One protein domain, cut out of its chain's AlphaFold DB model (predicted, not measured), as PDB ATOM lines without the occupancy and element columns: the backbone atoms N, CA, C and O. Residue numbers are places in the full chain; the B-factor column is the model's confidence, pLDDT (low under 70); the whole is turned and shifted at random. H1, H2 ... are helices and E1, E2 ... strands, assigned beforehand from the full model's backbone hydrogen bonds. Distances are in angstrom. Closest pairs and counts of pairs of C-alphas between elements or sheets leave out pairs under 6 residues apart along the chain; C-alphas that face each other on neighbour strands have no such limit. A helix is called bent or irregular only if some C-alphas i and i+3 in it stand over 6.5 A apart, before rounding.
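Overview. This is residues 271 to 392 of the 392 residues of the protein "FHA domain-containing protein" of Paenibacillus sp. FSL R7-0331 (UniProt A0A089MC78). A single antiparallel sheet is folded back on itself into two leaves, only partly face to face: E4, E3, E2 and E1 make one leaf, and the long hairpin of E5 and E6 crosses it and runs on well past it, with the bent strand E7 as the hinge. H1 follows E7 off the sheet, and after it the tail, residues 386 to 392, sticks out. The printed part has 122 residues, with seven named strands, E1 to E7, then two named helices, H1 and H2; the sheet's order is E4 - E3 - E2 - E1 - E7 - E6 - E5, and the class is mostly strand. The whole is loose, with a radius of gyration of the C-alphas of 17.0 A, and only just flat, spanning 47 by 41 by 23 A.

Arrangement. In the strongly twisted sheet, E1, residues 278 to 282, and E2, residues 287 to 295, form a hairpin, with N 280 and O 289 2.9 A apart. E3, residues 301 to 309, is the next antiparallel neighbour, with N 290 and O 306 2.8 A apart. The edge strand E4, residues 315 to 317, ends this meander, each strand the antiparallel neighbour of the one before; N 316 and O 307 are 2.9 A apart. E7, residues 356 to 365, bends by 56 degrees at residue 361; its pairing is staggered, with E6, residues 338 to 353, over 356 to 361, and with E1 over 362 to 365. N 360 and O 349 are 3.0 A apart, and N 279 and O 364 2.8 A. The other edge strand, E5, residues 323 to 335, bends by 54 degrees at residue 330 and opens a second meander, E5 E6 E7; N 331 and O 342 are 2.8 A apart. Across the fold, the closest C-alphas of E1 and E6, Ala 280 and Ala 349, are 7.6 A apart. H1, residues 368 to 379, and H2, residues 385 to 388, are not on the sheet, and are only just apart from each other, closest 8.3 A. In H1 every O i to N i+4 pair is within hydrogen-bond range; H2 is too short for such a pair.

Along the chain. E1 begins at C-alpha 278 (135.659, 113.492, 145.540). E6 is the longest strand, 44.8 A from C-alpha 338 (109.743, 132.270, 137.149) to C-alpha 353; E5 measures 35.4 A, E2 26.6 A, E3 26.0 A and E7 24.2 A. H1 measures 16.4 A, and H2 ends at C-alpha 388 (122.967, 96.798, 147.601).

Size, cuts and confidence. The two C-alphas farthest apart, those of Asn 298 and Glu 337, are 53.3 A apart. The printed part has no cut, and its links are tight. Mean pLDDT of the printed part is 85.6; residues 271 to 273, 334 to 335, 338 and 384 to 392 are under 70.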
ATOM      1  N   ASP A 271     137.033 102.425 141.817       63.78
ATOM      2  CA  ASP A 271     138.129 103.027 142.580       63.78
ATOM      3  C   ASP A 271     137.640 104.214 143.429       63.78
ATOM      4  O   ASP A 271     138.326 104.626 144.359       63.78
ATOM      5  N   TYR A 272     136.447 104.744 143.131       62.53
ATOM      6  CA  TYR A 272     135.917 105.978 143.726       62.53
ATOM      7  C   TYR A 272     134.484 105.847 144.237       62.53
ATOM      8  O   TYR A 272     133.890 106.852 144.607       62.53
ATOM      9  N   SER A 273     133.917 104.637 144.252       65.25
ATOM     10  CA  SER A 273     132.526 104.413 144.664       65.25
ATOM     11  C   SER A 273     132.335 104.370 146.181       65.25
ATOM     12  O   SER A 273     131.210 104.230 146.648       65.25
ATOM     13  N   LEU A 274     133.412 104.440 146.965       70.69
ATOM     14  CA  LEU A 274     133.354 104.250 148.412       70.69
ATOM     15  C   LEU A 274     133.358 105.587 149.156       70.69
ATOM     16  O   LEU A 274     134.116 106.495 148.815       70.69
ATOM     17  N   ASP A 275     132.526 105.645 150.196       84.31
ATOM     18  CA  ASP A 275     132.399 106.759 151.141       84.31
ATOM     19  C   ASP A 275     132.222 108.135 150.455       84.31
ATOM     20  O   ASP A 275     131.700 108.215 149.341       84.31
ATOM     21  N   HIS A 276     132.602 109.232 151.106       90.31
ATOM     22  CA  HIS A 276     132.571 110.597 150.572       90.31
ATOM     23  C   HIS A 276     133.731 110.913 149.606       90.31
ATOM     24  O   HIS A 276     134.314 111.986 149.687       90.31
ATOM     25  N   ALA A 277     134.097 110.029 148.667       92.06
ATOM     26  CA  ALA A 277     135.163 110.306 147.682       92.06
ATOM     27  C   ALA A 277     134.844 111.513 146.768       92.06
ATOM     28  O   ALA A 277     133.680 111.732 146.406       92.06
ATOM     29  N   PHE A 278     135.856 112.292 146.363       93.62
ATOM     30  CA  PHE A 278     135.659 113.492 145.540       93.62
ATOM     31  C   PHE A 278     136.896 113.961 144.754       93.62
ATOM     32  O   PHE A 278     138.034 113.563 145.012       93.62
ATOM     33  N   ILE A 279     136.650 114.883 143.816       94.31
ATOM     34  CA  ILE A 279     137.657 115.675 143.100       94.31
ATOM     35  C   ILE A 279     137.387 117.163 143.338       94.31
ATOM     36  O   ILE A 279     136.253 117.627 143.198       94.31
ATOM     37  N   ALA A 280     138.432 117.923 143.652       96.06
ATOM     38  CA  ALA A 280     138.383 119.374 143.774       96.06
ATOM     39  C   ALA A 280     139.486 120.026 142.935       96.06
ATOM     40  O   ALA A 280     140.638 119.601 142.985       96.06
ATOM     41  N   ALA A 281     139.136 121.047 142.159       95.81
ATOM     42  CA  ALA A 281     140.082 121.837 141.387       95.81
ATOM     43  C   ALA A 281     140.427 123.132 142.121       95.81
ATOM     44  O   ALA A 281     139.529 123.901 142.452       95.81
ATOM     45  N   ASP A 282     141.719 123.377 142.345       94.81
ATOM     46  CA  ASP A 282     142.225 124.647 142.871       94.81
ATOM     47  C   ASP A 282     142.619 125.545 141.682       94.81
ATOM     48  O   ASP A 282     143.676 125.334 141.067       94.81
ATOM     49  N   PRO A 283     141.779 126.532 141.316       91.69
ATOM     50  CA  PRO A 283     142.057 127.407 140.190       91.69
ATOM     51  C   PRO A 283     143.191 128.400 140.456       91.69
ATOM     52  O   PRO A 283     143.783 128.890 139.498       91.69
ATOM     53  N   ASP A 284     143.523 128.687 141.718       91.81
ATOM     54  CA  ASP A 284     144.598 129.622 142.061       91.81
ATOM     55  C   ASP A 284     145.976 128.971 141.885       91.81
ATOM     56  O   ASP A 284     146.975 129.657 141.656       91.81
ATOM     57  N   ARG A 285     146.033 127.635 141.982       92.94
ATOM     58  CA  ARG A 285     147.277 126.853 141.904       92.94
ATOM     59  C   ARG A 285     147.386 125.966 140.666       92.94
ATOM     60  O   ARG A 285     148.457 125.420 140.422       92.94
ATOM     61  N   ASN A 286     146.331 125.858 139.853       94.06
ATOM     62  CA  ASN A 286     146.243 124.901 138.743       94.06
ATOM     63  C   ASN A 286     146.492 123.452 139.220       94.06
ATOM     64  O   ASN A 286     147.242 122.691 138.597       94.06
ATOM     65  N   GLU A 287     145.880 123.084 140.345       95.44
ATOM     66  CA  GLU A 287     146.028 121.774 140.988       95.44
ATOM     67  C   GLU A 287     144.683 121.033 141.046       95.44
ATOM     68  O   GLU A 287     143.616 121.651 141.073       95.44
ATOM     69  N   LEU A 288     144.725 119.699 141.091       95.94
ATOM     70  CA  LEU A 288     143.567 118.861 141.417       95.94
ATOM     71  C   LEU A 288     143.827 118.063 142.687       95.94
ATOM     72  O   LEU A 288     144.769 117.277 142.748       95.94
ATOM     73  N   LEU A 289     142.942 118.196 143.663       96.06
ATOM     74  CA  LEU A 289     142.872 117.322 144.819       96.06
ATOM     75  C   LEU A 289     141.930 116.155 144.518       96.06
ATOM     76  O   LEU A 289     140.758 116.349 144.201       96.06
ATOM     77  N   LEU A 290     142.451 114.941 144.639       94.12
ATOM     78  CA  LEU A 290     141.708 113.694 144.554       94.12
ATOM     79  C   LEU A 290     141.661 113.054 145.938       94.12
ATOM     80  O   LEU A 290     142.716 112.812 146.528       94.12
ATOM     81  N   VAL A 291     140.459 112.745 146.420       93.88
ATOM     82  CA  VAL A 291     140.246 112.012 147.670       93.88
ATOM     83  C   VAL A 291     139.431 110.757 147.384       93.88
ATOM     84  O   VAL A 291     138.309 110.838 146.887       93.88
ATOM     85  N   ASP A 292     140.005 109.599 147.694       91.56
ATOM     86  CA  ASP A 292     139.380 108.282 147.590       91.56
ATOM     87  C   ASP A 292     139.442 107.532 148.925       91.56
ATOM     88  O   ASP A 292     140.213 107.869 149.823       91.56
ATOM     89  N   TYR A 293     138.605 106.506 149.065       88.56
ATOM     90  CA  TYR A 293     138.505 105.699 150.276       88.56
ATOM     91  C   TYR A 293     138.638 104.221 149.928       88.56
ATOM     92  O   TYR A 293     138.076 103.748 148.940       88.56
ATOM     93  N   LYS A 294     139.372 103.472 150.753       86.19
ATOM     94  CA  LYS A 294     139.534 102.019 150.610       86.19
ATOM     95  C   LYS A 294     139.141 101.309 151.889       86.19
ATOM     96  O   LYS A 294     139.438 101.800 152.970       86.19
ATOM     97  N   GLU A 295     138.495 100.156 151.766       84.81
ATOM     98  CA  GLU A 295     138.148  99.333 152.929       84.81
ATOM     99  C   GLU A 295     139.417  98.919 153.695       84.81
ATOM    100  O   GLU A 295     140.404  98.476 153.102       84.81
ATOM    101  N   ASP A 296     139.382  99.044 155.020       83.88
ATOM    102  CA  ASP A 296     140.504  98.725 155.915       83.88
ATOM    103  C   ASP A 296     140.570  97.237 156.319       83.88
ATOM    104  O   ASP A 296     141.470  96.818 157.047       83.88
ATOM    105  N   GLY A 297     139.605  96.435 155.856       81.56
ATOM    106  CA  GLY A 297     139.443  95.016 156.193       81.56
ATOM    107  C   GLY A 297     138.723  94.738 157.521       81.56
ATOM    108  O   GLY A 297     138.377  93.588 157.784       81.56
ATOM    109  N   ASN A 298     138.437  95.765 158.322       85.12
ATOM    110  CA  ASN A 298     137.728  95.699 159.607       85.12
ATOM    111  C   ASN A 298     136.340  96.365 159.557       85.12
ATOM    112  O   ASN A 298     135.712  96.575 160.595       85.12
ATOM    113  N   GLY A 299     135.852  96.683 158.356       76.12
ATOM    114  CA  GLY A 299     134.577  97.369 158.141       76.12
ATOM    115  C   GLY A 299     134.666  98.895 158.222       76.12
ATOM    116  O   GLY A 299     133.626  99.548 158.225       76.12
ATOM    117  N   GLY A 300     135.877  99.455 158.290       81.19
ATOM    118  CA  GLY A 300     136.150 100.881 158.160       81.19
ATOM    119  C   GLY A 300     136.731 101.242 156.792       81.19
ATOM    120  O   GLY A 300     136.959 100.384 155.933       81.19
ATOM    121  N   PHE A 301     136.997 102.534 156.607       86.69
ATOM    122  CA  PHE A 301     137.616 103.078 155.404       86.69
ATOM    123  C   PHE A 301     138.882 103.864 155.752       86.69
ATOM    124  O   PHE A 301     138.926 104.606 156.733       86.69
ATOM    125  N   ILE A 302     139.912 103.713 154.924       89.25
ATOM    126  CA  ILE A 302     141.133 104.513 154.950       89.25
ATOM    127  C   ILE A 302     141.046 105.525 153.818       89.25
ATOM    128  O   ILE A 302     140.872 105.158 152.654       89.25
ATOM    129  N   GLN A 303     141.197 106.795 154.176       92.19
ATOM    130  CA  GLN A 303     141.280 107.875 153.212       92.19
ATOM    131  C   GLN A 303     142.643 107.877 152.519       92.19
ATOM    132  O   GLN A 303     143.695 107.803 153.156       92.19
ATOM    133  N   HIS A 304     142.611 108.032 151.206       91.88
ATOM    134  CA  HIS A 304     143.754 108.268 150.352       91.88
ATOM    135  C   HIS A 304     143.564 109.623 149.670       91.88
ATOM    136  O   HIS A 304     142.471 109.996 149.252       91.88
ATOM    137  N   SER A 305     144.620 110.428 149.638       94.00
ATOM    138  CA  SER A 305     144.541 111.784 149.102       94.00
ATOM    139  C   SER A 305     145.761 112.072 148.244       94.00
ATOM    140  O   SER A 305     146.895 111.786 148.633       94.00
ATOM    141  N   LYS A 306     145.522 112.594 147.044       94.62
ATOM    142  CA  LYS A 306     146.558 112.932 146.068       94.62
ATOM    143  C   LYS A 306     146.324 114.325 145.523       94.62
ATOM    144  O   LYS A 306     145.212 114.649 145.118       94.62
ATOM    145  N   LEU A 307     147.387 115.107 145.455       95.62
ATOM    146  CA  LEU A 307     147.399 116.411 144.814       95.62
ATOM    147  C   LEU A 307     148.107 116.285 143.466       95.62
ATOM    148  O   LEU A 307     149.241 115.819 143.419       95.62
ATOM    149  N   TYR A 308     147.441 116.665 142.382       95.12
ATOM    150  CA  TYR A 308     147.975 116.640 141.024       95.12
ATOM    151  C   TYR A 308     148.294 118.055 140.560       95.12
ATOM    152  O   TYR A 308     147.418 118.915 140.542       95.12
ATOM    153  N   GLU A 309     149.519 118.274 140.098       94.50
ATOM    154  CA  GLU A 309     149.895 119.489 139.385       94.50
ATOM    155  C   GLU A 309     149.492 119.338 137.911       94.50
ATOM    156  O   GLU A 309     150.083 118.545 137.171       94.50
ATOM    157  N   ILE A 310     148.495 120.101 137.454       95.44
ATOM    158  CA  ILE A 310     147.916 119.927 136.107       95.44
ATOM    159  C   ILE A 310     148.959 120.195 135.017       95.44
ATOM    160  O   ILE A 310     149.001 119.499 134.005       95.44
ATOM    161  N   THR A 311     149.835 121.177 135.240       91.69
ATOM    162  CA  THR A 311     150.859 121.588 134.269       91.69
ATOM    163  C   THR A 311     151.858 120.475 133.960       91.69
ATOM    164  O   THR A 311     152.267 120.314 132.810       91.69
ATOM    165  N   THR A 312     152.283 119.722 134.976       89.38
ATOM    166  CA  THR A 312     153.330 118.702 134.828       89.38
ATOM    167  C   THR A 312     152.773 117.284 134.774       89.38
ATOM    168  O   THR A 312     153.493 116.369 134.370       89.38
ATOM    169  N   GLY A 313     151.519 117.088 135.192       86.94
ATOM    170  CA  GLY A 313     150.909 115.776 135.395       86.94
ATOM    171  C   GLY A 313     151.499 115.007 136.581       86.94
ATOM    172  O   GLY A 313     151.202 113.825 136.745       86.94
ATOM    173  N   LYS A 314     152.362 115.634 137.394       91.06
ATOM    174  CA  LYS A 314     152.912 115.010 138.601       91.06
ATOM    175  C   LYS A 314     151.868 114.985 139.707       91.06
ATOM    176  O   LYS A 314     150.979 115.829 139.749       91.06
ATOM    177  N   SER A 315     152.014 114.024 140.612       92.94
ATOM    178  CA  SER A 315     151.142 113.894 141.771       92.94
ATOM    179  C   SER A 315     151.924 113.602 143.038       92.94
ATOM    180  O   SER A 315     152.797 112.730 143.009       92.94
ATOM    181  N   ASP A 316     151.516 114.218 144.139       94.00
ATOM    182  CA  ASP A 316     152.025 113.953 145.479       94.00
ATOM    183  C   ASP A 316     150.924 113.358 146.359       94.00
ATOM    184  O   ASP A 316     149.759 113.753 146.293       94.00
ATOM    185  N   VAL A 317     151.287 112.373 147.181       94.19
ATOM    186  CA  VAL A 317     150.372 111.803 148.177       94.19
ATOM    187  C   VAL A 317     150.359 112.719 149.392       94.19
ATOM    188  O   VAL A 317     151.417 113.033 149.938       94.19
ATOM    189  N   LEU A 318     149.167 113.114 149.834       93.69
ATOM    190  CA  LEU A 318     149.008 113.898 151.051       93.69
ATOM    191  C   LEU A 318     148.995 112.952 152.263       93.69
ATOM    192  O   LEU A 318     148.206 112.004 152.276       93.69
ATOM    193  N   PRO A 319     149.870 113.166 153.263       85.56
ATOM    194  CA  PRO A 319     149.945 112.297 154.436       85.56
ATOM    195  C   PRO A 319     148.828 112.571 155.449       85.56
ATOM    196  O   PRO A 319     148.539 111.714 156.283       85.56
ATOM    197  N   GLU A 320     148.229 113.759 155.402       87.06
ATOM    198  CA  GLU A 320     147.183 114.178 156.327       87.06
ATOM    199  C   GLU A 320     145.784 113.939 155.760       87.06
ATOM    200  O   GLU A 320     145.553 113.978 154.549       87.06
ATOM    201  N   THR A 321     144.833 113.723 156.667       92.00
ATOM    202  CA  THR A 321     143.419 113.585 156.332       92.00
ATOM    203  C   THR A 321     142.864 114.921 155.842       92.00
ATOM    204  O   THR A 321     142.785 115.894 156.589       92.00
ATOM    205  N   VAL A 322     142.416 114.948 154.591       96.19
ATOM    206  CA  VAL A 322     141.553 116.006 154.053       96.19
ATOM    207  C   VAL A 322     140.191 115.931 154.729       96.19
ATOM    208  O   VAL A 322     139.588 114.864 154.779       96.19
ATOM    209  N   THR A 323     139.693 117.065 155.208       96.25
ATOM    210  CA  THR A 323     138.362 117.169 155.824       96.25
ATOM    211  C   THR A 323     137.426 117.980 154.942       96.25
ATOM    212  O   THR A 323     137.879 118.784 154.132       96.25
ATOM    213  N   THR A 324     136.119 117.782 155.091       96.56
ATOM    214  CA  THR A 324     135.107 118.482 154.291       96.56
ATOM    215  C   THR A 324     134.134 119.258 155.166       96.56
ATOM    216  O   THR A 324     133.724 118.791 156.227       96.56
ATOM    217  N   GLU A 325     133.713 120.424 154.693       96.31
ATOM    218  CA  GLU A 325     132.711 121.275 155.328       96.31
ATOM    219  C   GLU A 325     131.545 121.507 154.361       96.31
ATOM    220  O   GLU A 325     131.751 121.960 153.235       96.31
ATOM    221  N   LYS A 326     130.318 121.221 154.811       94.50
ATOM    222  CA  LYS A 326     129.089 121.556 154.082       94.50
ATOM    223  C   LYS A 326     128.793 123.046 154.247       94.50
ATOM    224  O   LYS A 326     128.681 123.541 155.368       94.50
ATOM    225  N   LYS A 327     128.633 123.755 153.135       94.81
ATOM    226  CA  LYS A 327     128.278 125.173 153.069       94.81
ATOM    227  C   LYS A 327     127.043 125.374 152.208       94.81
ATOM    228  O   LYS A 327     126.630 124.492 151.464       94.81
ATOM    229  N   LYS A 328     126.465 126.567 152.309       92.00
ATOM    230  CA  LYS A 328     125.304 126.982 151.527       92.00
ATOM    231  C   LYS A 328     125.620 128.217 150.718       92.00
ATOM    232  O   LYS A 328     126.273 129.137 151.219       92.00
ATOM    233  N   ARG A 329     125.142 128.253 149.480       86.38
ATOM    234  CA  ARG A 329     125.201 129.444 148.629       86.38
ATOM    235  C   ARG A 329     123.835 129.719 148.011       86.38
ATOM    236  O   ARG A 329     123.095 128.777 147.738       86.38
ATOM    237  N   PRO A 330     123.479 130.990 147.781       85.44
ATOM    238  CA  PRO A 330     122.270 131.303 147.041       85.44
ATOM    239  C   PRO A 330     122.405 130.779 145.606       85.44
ATOM    240  O   PRO A 330     123.383 131.080 144.924       85.44
ATOM    241  N   THR A 331     121.409 130.030 145.143       82.12
ATOM    242  CA  THR A 331     121.264 129.619 143.743       82.12
ATOM    243  C   THR A 331     119.902 130.053 143.222       82.12
ATOM    244  O   THR A 331     118.936 130.129 143.987       82.12
ATOM    245  N   LYS A 332     119.785 130.346 141.926       76.88
ATOM    246  CA  LYS A 332     118.481 130.604 141.310       76.88
ATOM    247  C   LYS A 332     118.047 129.400 140.499       76.88
ATOM    248  O   LYS A 332     118.744 128.957 139.593       76.88
ATOM    249  N   VAL A 333     116.842 128.927 140.784       72.50
ATOM    250  CA  VAL A 333     116.182 127.893 139.990       72.50
ATOM    251  C   VAL A 333     115.167 128.565 139.075       72.50
ATOM    252  O   VAL A 333     114.354 129.385 139.514       72.50
ATOM    253  N   HIS A 334     115.223 128.228 137.788       65.25
ATOM    254  CA  HIS A 334     114.323 128.765 136.775       65.25
ATOM    255  C   HIS A 334     113.226 127.752 136.424       65.25
ATOM    256  O   HIS A 334     113.510 126.671 135.910       65.25
ATOM    257  N   TYR A 335     111.966 128.136 136.630       66.00
ATOM    258  CA  TYR A 335     110.776 127.411 136.181       66.00
ATOM    259  C   TYR A 335     110.077 128.230 135.091       66.00
ATOM    260  O   TYR A 335     109.166 129.018 135.355       66.00
ATOM    261  N   GLY A 336     110.539 128.087 133.848       70.06
ATOM    262  CA  GLY A 336     110.092 128.940 132.744       70.06
ATOM    263  C   GLY A 336     110.526 130.394 132.954       70.06
ATOM    264  O   GLY A 336     111.721 130.679 133.028       70.06
ATOM    265  N   GLU A 337     109.566 131.317 133.049       71.38
ATOM    266  CA  GLU A 337     109.830 132.740 133.330       71.38
ATOM    267  C   GLU A 337     110.013 133.036 134.828       71.38
ATOM    268  O   GLU A 337     110.558 134.079 135.198       71.38
ATOM    269  N   LEU A 338     109.600 132.116 135.707       68.62
ATOM    270  CA  LEU A 338     109.743 132.270 137.149       68.62
ATOM    271  C   LEU A 338     111.180 131.953 137.576       68.62
ATOM    272  O   LEU A 338     111.719 130.902 137.236       68.62
ATOM    273  N   SER A 339     111.788 132.849 138.351       75.06
ATOM    274  CA  SER A 339     113.100 132.630 138.970       75.06
ATOM    275  C   SER A 339     112.950 132.683 140.484       75.06
ATOM    276  O   SER A 339     112.486 133.691 141.015       75.06
ATOM    277  N   ILE A 340     113.323 131.602 141.164       81.12
ATOM    278  CA  ILE A 340     113.241 131.490 142.623       81.12
ATOM    279  C   ILE A 340     114.662 131.412 143.165       81.12
ATOM    280  O   ILE A 340     115.442 130.566 142.729       81.12
ATOM    281  N   THR A 341     114.997 132.285 144.115       85.31
ATOM    282  CA  THR A 341     116.240 132.158 144.881       85.31
ATOM    283  C   THR A 341     116.051 131.078 145.939       85.31
ATOM    284  O   THR A 341     115.137 131.153 146.757       85.31
ATOM    285  N   THR A 342     116.927 130.086 145.914       85.00
ATOM    286  CA  THR A 342     116.999 128.962 146.851       85.00
ATOM    287  C   THR A 342     118.414 128.880 147.426       85.00
ATOM    288  O   THR A 342     119.297 129.630 147.004       85.00
ATOM    289  N   GLU A 343     118.642 128.009 148.401       87.38
ATOM    290  CA  GLU A 343     119.988 127.695 148.887       87.38
ATOM    291  C   GLU A 343     120.434 126.370 148.267       87.38
ATOM    292  O   GLU A 343     119.705 125.385 148.327       87.38
ATOM    293  N   GLU A 344     121.621 126.359 147.671       86.12
ATOM    294  CA  GLU A 344     122.299 125.146 147.224       86.12
ATOM    295  C   GLU A 344     123.364 124.774 148.251       86.12
ATOM    296  O   GLU A 344     124.190 125.613 148.639       86.12
ATOM    297  N   ASP A 345     123.348 123.513 148.670       89.19
ATOM    298  CA  ASP A 345     124.431 122.933 149.447       89.19
ATOM    299  C   ASP A 345     125.643 122.688 148.535       89.19
ATOM    300  O   ASP A 345     125.528 122.099 147.462       89.19
ATOM    301  N   TYR A 346     126.822 123.111 148.978       91.00
ATOM    302  CA  TYR A 346     128.102 122.784 148.355       91.00
ATOM    303  C   TYR A 346     129.110 122.392 149.431       91.00
ATOM    304  O   TYR A 346     128.905 122.655 150.616       91.00
ATOM    305  N   TYR A 347     130.206 121.752 149.038       95.06
ATOM    306  CA  TYR A 347     131.203 121.253 149.977       95.06
ATOM    307  C   TYR A 347     132.562 121.889 149.715       95.06
ATOM    308  O   TYR A 347     132.953 122.085 148.564       95.06
ATOM    309  N   VAL A 348     133.281 122.190 150.793       97.25
ATOM    310  CA  VAL A 348     134.646 122.724 150.768       97.25
ATOM    311  C   VAL A 348     135.578 121.706 151.401       97.25
ATOM    312  O   VAL A 348     135.314 121.229 152.503       97.25
ATOM    313  N   ALA A 349     136.667 121.380 150.717       97.62
ATOM    314  CA  ALA A 349     137.739 120.548 151.232       97.62
ATOM    315  C   ALA A 349     138.805 121.409 151.920       97.62
ATOM    316  O   ALA A 349     139.210 122.445 151.393       97.62
ATOM    317  N   HIS A 350     139.286 120.950 153.072       97.81
ATOM    318  CA  HIS A 350     140.344 121.563 153.876       97.81
ATOM    319  C   HIS A 350     141.515 120.585 153.988       97.81
ATOM    320  O   HIS A 350     141.322 119.439 154.407       97.81
ATOM    321  N   TYR A 351     142.716 121.023 153.613       96.56
ATOM    322  CA  TYR A 351     143.909 120.175 153.533       96.56
ATOM    323  C   TYR A 351     145.194 120.965 153.809       96.56
ATOM    324  O   TYR A 351     145.181 122.196 153.803       96.56
ATOM    325  N   GLU A 352     146.304 120.270 154.059       95.44
ATOM    326  CA  GLU A 352     147.610 120.883 154.314       95.44
ATOM    327  C   GLU A 352     148.654 120.403 153.298       95.44
ATOM    328  O   GLU A 352     148.732 119.218 152.970       95.44
ATOM    329  N   VAL A 353     149.468 121.334 152.796       94.44
ATOM    330  CA  VAL A 353     150.588 121.049 151.889       94.44
ATOM    331  C   VAL A 353     151.817 121.784 152.402       94.44
ATOM    332  O   VAL A 353     151.842 123.011 152.427       94.44
ATOM    333  N   ASN A 354     152.857 121.050 152.804       92.19
ATOM    334  CA  ASN A 354     154.115 121.626 153.301       92.19
ATOM    335  C   ASN A 354     153.930 122.666 154.436       92.19
ATOM    336  O   ASN A 354     154.642 123.671 154.468       92.19
ATOM    337  N   GLY A 355     152.977 122.460 155.354       92.88
ATOM    338  CA  GLY A 355     152.672 123.415 156.428       92.88
ATOM    339  C   GLY A 355     151.654 124.506 156.064       92.88
ATOM    340  O   GLY A 355     151.243 125.279 156.930       92.88
ATOM    341  N   GLU A 356     151.253 124.615 154.794       95.06
ATOM    342  CA  GLU A 356     150.260 125.582 154.324       95.06
ATOM    343  C   GLU A 356     148.860 124.965 154.364       95.06
ATOM    344  O   GLU A 356     148.569 124.017 153.632       95.06
ATOM    345  N   LYS A 357     147.970 125.544 155.173       95.75
ATOM    346  CA  LYS A 357     146.548 125.187 155.175       95.75
ATOM    347  C   LYS A 357     145.855 125.769 153.951       95.75
ATOM    348  O   LYS A 357     145.918 126.976 153.715       95.75
ATOM    349  N   ARG A 358     145.163 124.911 153.209       96.31
ATOM    350  CA  ARG A 358     144.473 125.222 151.958       96.31
ATOM    351  C   ARG A 358     143.008 124.819 152.036       96.31
ATOM    352  O   ARG A 358     142.634 123.890 152.755       96.31
ATOM    353  N   THR A 359     142.192 125.528 151.268       97.00
ATOM    354  CA  THR A 359     140.754 125.291 151.161       97.00
ATOM    355  C   THR A 359     140.327 125.379 149.709       97.00
ATOM    356  O   THR A 359     140.745 126.312 149.024       97.00
ATOM    357  N   VAL A 360     139.491 124.452 149.248       97.00
ATOM    358  CA  VAL A 360     139.036 124.411 147.854       97.00
ATOM    359  C   VAL A 360     137.614 123.862 147.754       97.00
ATOM    360  O   VAL A 360     137.251 122.943 148.487       97.00
ATOM    361  N   ASP A 361     136.805 124.414 146.853       95.75
ATOM    362  CA  ASP A 361     135.456 123.909 146.589       95.75
ATOM    363  C   ASP A 361     135.519 122.539 145.896       95.75
ATOM    364  O   ASP A 361     136.273 122.332 144.939       95.75
ATOM    365  N   ILE A 362     134.691 121.596 146.349       95.56
ATOM    366  CA  ILE A 362     134.568 120.285 145.708       95.56
ATOM    367  C   ILE A 362     133.915 120.465 144.338       95.56
ATOM    368  O   ILE A 362     132.782 120.928 144.221       95.56
ATOM    369  N   SER A 363     134.640 120.075 143.289       93.62
ATOM    370  CA  SER A 363     134.192 120.201 141.900       93.62
ATOM    371  C   SER A 363     133.323 119.022 141.466       93.62
ATOM    372  O   SER A 363     132.423 119.188 140.646       93.62
ATOM    373  N   MET A 364     133.589 117.829 142.002       90.81
ATOM    374  CA  MET A 364     132.846 116.614 141.680       90.81
ATOM    375  C   MET A 364     132.823 115.656 142.872       90.81
ATOM    376  O   MET A 364     133.866 115.173 143.309       90.81
ATOM    377  N   ALA A 365     131.625 115.347 143.361       90.75
ATOM    378  CA  ALA A 365     131.388 114.253 144.295       90.75
ATOM    379  C   ALA A 365     131.365 112.926 143.519       90.75
ATOM    380  O   ALA A 365     130.593 112.783 142.570       90.75
ATOM    381  N   THR A 366     132.222 111.973 143.887       87.62
ATOM    382  CA  THR A 366     132.361 110.693 143.166       87.62
ATOM    383  C   THR A 366     131.921 109.486 143.983       87.62
ATOM    384  O   THR A 366     131.540 108.475 143.399       87.62
ATOM    385  N   GLY A 367     131.965 109.594 145.309       88.00
ATOM    386  CA  GLY A 367     131.589 108.524 146.221       88.00
ATOM    387  C   GLY A 367     130.080 108.368 146.421       88.00
ATOM    388  O   GLY A 367     129.318 109.334 146.352       88.00
ATOM    389  N   GLU A 368     129.630 107.139 146.677       85.00
ATOM    390  CA  GLU A 368     128.203 106.829 146.842       85.00
ATOM    391  C   GLU A 368     127.596 107.447 148.107       85.00
ATOM    392  O   GLU A 368     126.401 107.749 148.130       85.00
ATOM    393  N   GLN A 369     128.403 107.681 149.149       88.00
ATOM    394  CA  GLN A 369     127.891 108.189 150.422       88.00
ATOM    395  C   GLN A 369     127.303 109.597 150.286       88.00
ATOM    396  O   GLN A 369     126.309 109.902 150.939       88.00
ATOM    397  N   TRP A 370     127.817 110.414 149.357       89.69
ATOM    398  CA  TRP A 370     127.216 111.707 149.014       89.69
ATOM    399  C   TRP A 370     125.749 111.574 148.595       89.69
ATOM    400  O   TRP A 370     124.909 112.380 148.994       89.69
ATOM    401  N   PHE A 371     125.435 110.551 147.796       86.81
ATOM    402  CA  PHE A 371     124.074 110.282 147.346       86.81
ATOM    403  C   PHE A 371     123.207 109.730 148.480       86.81
ATOM    404  O   PHE A 371     122.054 110.130 148.605       86.81
ATOM    405  N   TYR A 372     123.748 108.838 149.313       88.00
ATOM    406  CA  TYR A 372     123.007 108.274 150.444       88.00
ATOM    407  C   TYR A 372     122.633 109.335 151.479       88.00
ATOM    408  O   TYR A 372     121.504 109.329 151.967       88.00
ATOM    409  N   ASP A 373     123.540 110.267 151.760       88.12
ATOM    410  CA  ASP A 373     123.278 111.384 152.664       88.12
ATOM    411  C   ASP A 373     122.227 112.329 152.081       88.12
ATOM    412  O   ASP A 373     121.262 112.664 152.763       88.12
ATOM    413  N   TRP A 374     122.353 112.689 150.797       88.81
ATOM    414  CA  TRP A 374     121.340 113.494 150.111       88.81
ATOM    415  C   TRP A 374     119.962 112.816 150.115       88.81
ATOM    416  O   TRP A 374     118.959 113.460 150.413       88.81
ATOM    417  N   TRP A 375     119.902 111.510 149.834       87.06
ATOM    418  CA  TRP A 375     118.652 110.746 149.845       87.06
ATOM    419  C   TRP A 375     118.015 110.727 151.234       87.06
ATOM    420  O   TRP A 375     116.799 110.871 151.367       87.06
ATOM    421  N   TYR A 376     118.829 110.571 152.278       88.81
ATOM    422  CA  TYR A 376     118.351 110.625 153.651       88.81
ATOM    423  C   TYR A 376     117.835 112.018 154.026       88.81
ATOM    424  O   TYR A 376     116.774 112.113 154.638       88.81
ATOM    425  N   ASP A 377     118.537 113.081 153.638       85.94
ATOM    426  CA  ASP A 377     118.107 114.459 153.889       85.94
ATOM    427  C   ASP A 377     116.775 114.773 153.175       85.94
ATOM    428  O   ASP A 377     115.891 115.395 153.766       85.94
ATOM    429  N   GLU A 378     116.598 114.300 151.935       84.88
ATOM    430  CA  GLU A 378     115.411 114.577 151.111       84.88
ATOM    431  C   GLU A 378     114.197 113.706 151.486       84.88
ATOM    432  O   GLU A 378     113.050 114.161 151.454       84.88
ATOM    433  N   HIS A 379     114.427 112.439 151.844       89.44
ATOM    434  CA  HIS A 379     113.356 111.449 152.016       89.44
ATOM    435  C   HIS A 379     113.238 110.883 153.436       89.44
ATOM    436  O   HIS A 379     112.271 110.186 153.738       89.44
ATOM    437  N   GLY A 380     114.192 111.163 154.328       89.25
ATOM    438  CA  GLY A 380     114.244 110.601 155.683       89.25
ATOM    439  C   GLY A 380     114.551 109.099 155.726       89.25
ATOM    440  O   GLY A 380     114.479 108.481 156.792       89.25
ATOM    441  N   GLU A 381     114.887 108.495 154.585       87.94
ATOM    442  CA  GLU A 381     115.125 107.062 154.437       87.94
ATOM    443  C   GLU A 381     116.620 106.777 154.337       87.94
ATOM    444  O   GLU A 381     117.316 107.325 153.490       87.94
ATOM    445  N   LYS A 382     117.146 105.915 155.211       85.38
ATOM    446  CA  LYS A 382     118.554 105.517 155.127       85.38
ATOM    447  C   LYS A 382     118.714 104.416 154.092       85.38
ATOM    448  O   LYS A 382     118.067 103.375 154.196       85.38
ATOM    449  N   ILE A 383     119.629 104.620 153.152       80.06
ATOM    450  CA  ILE A 383     120.068 103.559 152.253       80.06
ATOM    451  C   ILE A 383     121.162 102.757 152.961       80.06
ATOM    452  O   ILE A 383     122.224 103.280 153.285       80.06
ATOM    453  N   ASP A 384     120.900 101.475 153.213       68.44
ATOM    454  CA  ASP A 384     121.919 100.552 153.710       68.44
ATOM    455  C   ASP A 384     122.725  99.994 152.529       68.44
ATOM    456  O   ASP A 384     122.307  99.039 151.861       68.44
ATOM    457  N   ALA A 385     123.902 100.576 152.281       63.47
ATOM    458  CA  ALA A 385     124.821 100.164 151.219       63.47
ATOM    459  C   ALA A 385     125.182  98.661 151.275       63.47
ATOM    460  O   ALA A 385     125.437  98.034 150.239       63.47
ATOM    461  N   SER A 386     125.132  98.035 152.461       58.25
ATOM    462  CA  SER A 386     125.416  96.604 152.632       58.25
ATOM    463  C   SER A 386     124.357  95.694 151.992       58.25
ATOM    464  O   SER A 386     124.643  94.544 151.640       58.25
ATOM    465  N   THR A 387     123.139  96.205 151.783       50.06
ATOM    466  CA  THR A 387     122.053  95.474 151.111       50.06
ATOM    467  C   THR A 387     122.128  95.554 149.586       50.06
ATOM    468  O   THR A 387     121.633  94.650 148.908       50.06
ATOM    469  N   ILE A 388     122.795  96.579 149.045       55.81
ATOM    470  CA  ILE A 388     122.967  96.798 147.601       55.81
ATOM    471  C   ILE A 388     124.094  95.911 147.053       55.81
ATOM    472  O   ILE A 388     123.898  95.236 146.041       55.81
ATOM    473  N   LYS A 389     125.216  95.787 147.781       46.66
ATOM    474  CA  LYS A 389     126.344  94.904 147.410       46.66
ATOM    475  C   LYS A 389     125.977  93.411 147.298       46.66
ATOM    476  O   LYS A 389     126.741  92.649 146.725       46.66
ATOM    477  N   LYS A 390     124.824  92.965 147.821       33.75
ATOM    478  CA  LYS A 390     124.364  91.559 147.738       33.75
ATOM    479  C   LYS A 390     123.568  91.214 146.471       33.75
ATOM    480  O   LYS A 390     123.152  90.064 146.333       33.75
ATOM    481  N   LYS A 391     123.283  92.182 145.593       31.08
ATOM    482  CA  LYS A 391     122.407  91.992 144.419       31.08
ATOM    483  C   LYS A 391     123.066  92.247 143.060       31.08
ATOM    484  O   LYS A 391     122.384  92.095 142.047       31.08
ATOM    485  N   LEU A 392     124.348  92.593 143.038       31.81
ATOM    486  CA  LEU A 392     125.209  92.595 141.851       31.81
ATOM    487  C   LEU A 392     126.212  91.449 141.987       31.81
ATOM    488  O   LEU A 392     126.573  90.885 140.931       31.81
TER     489      LEU A 392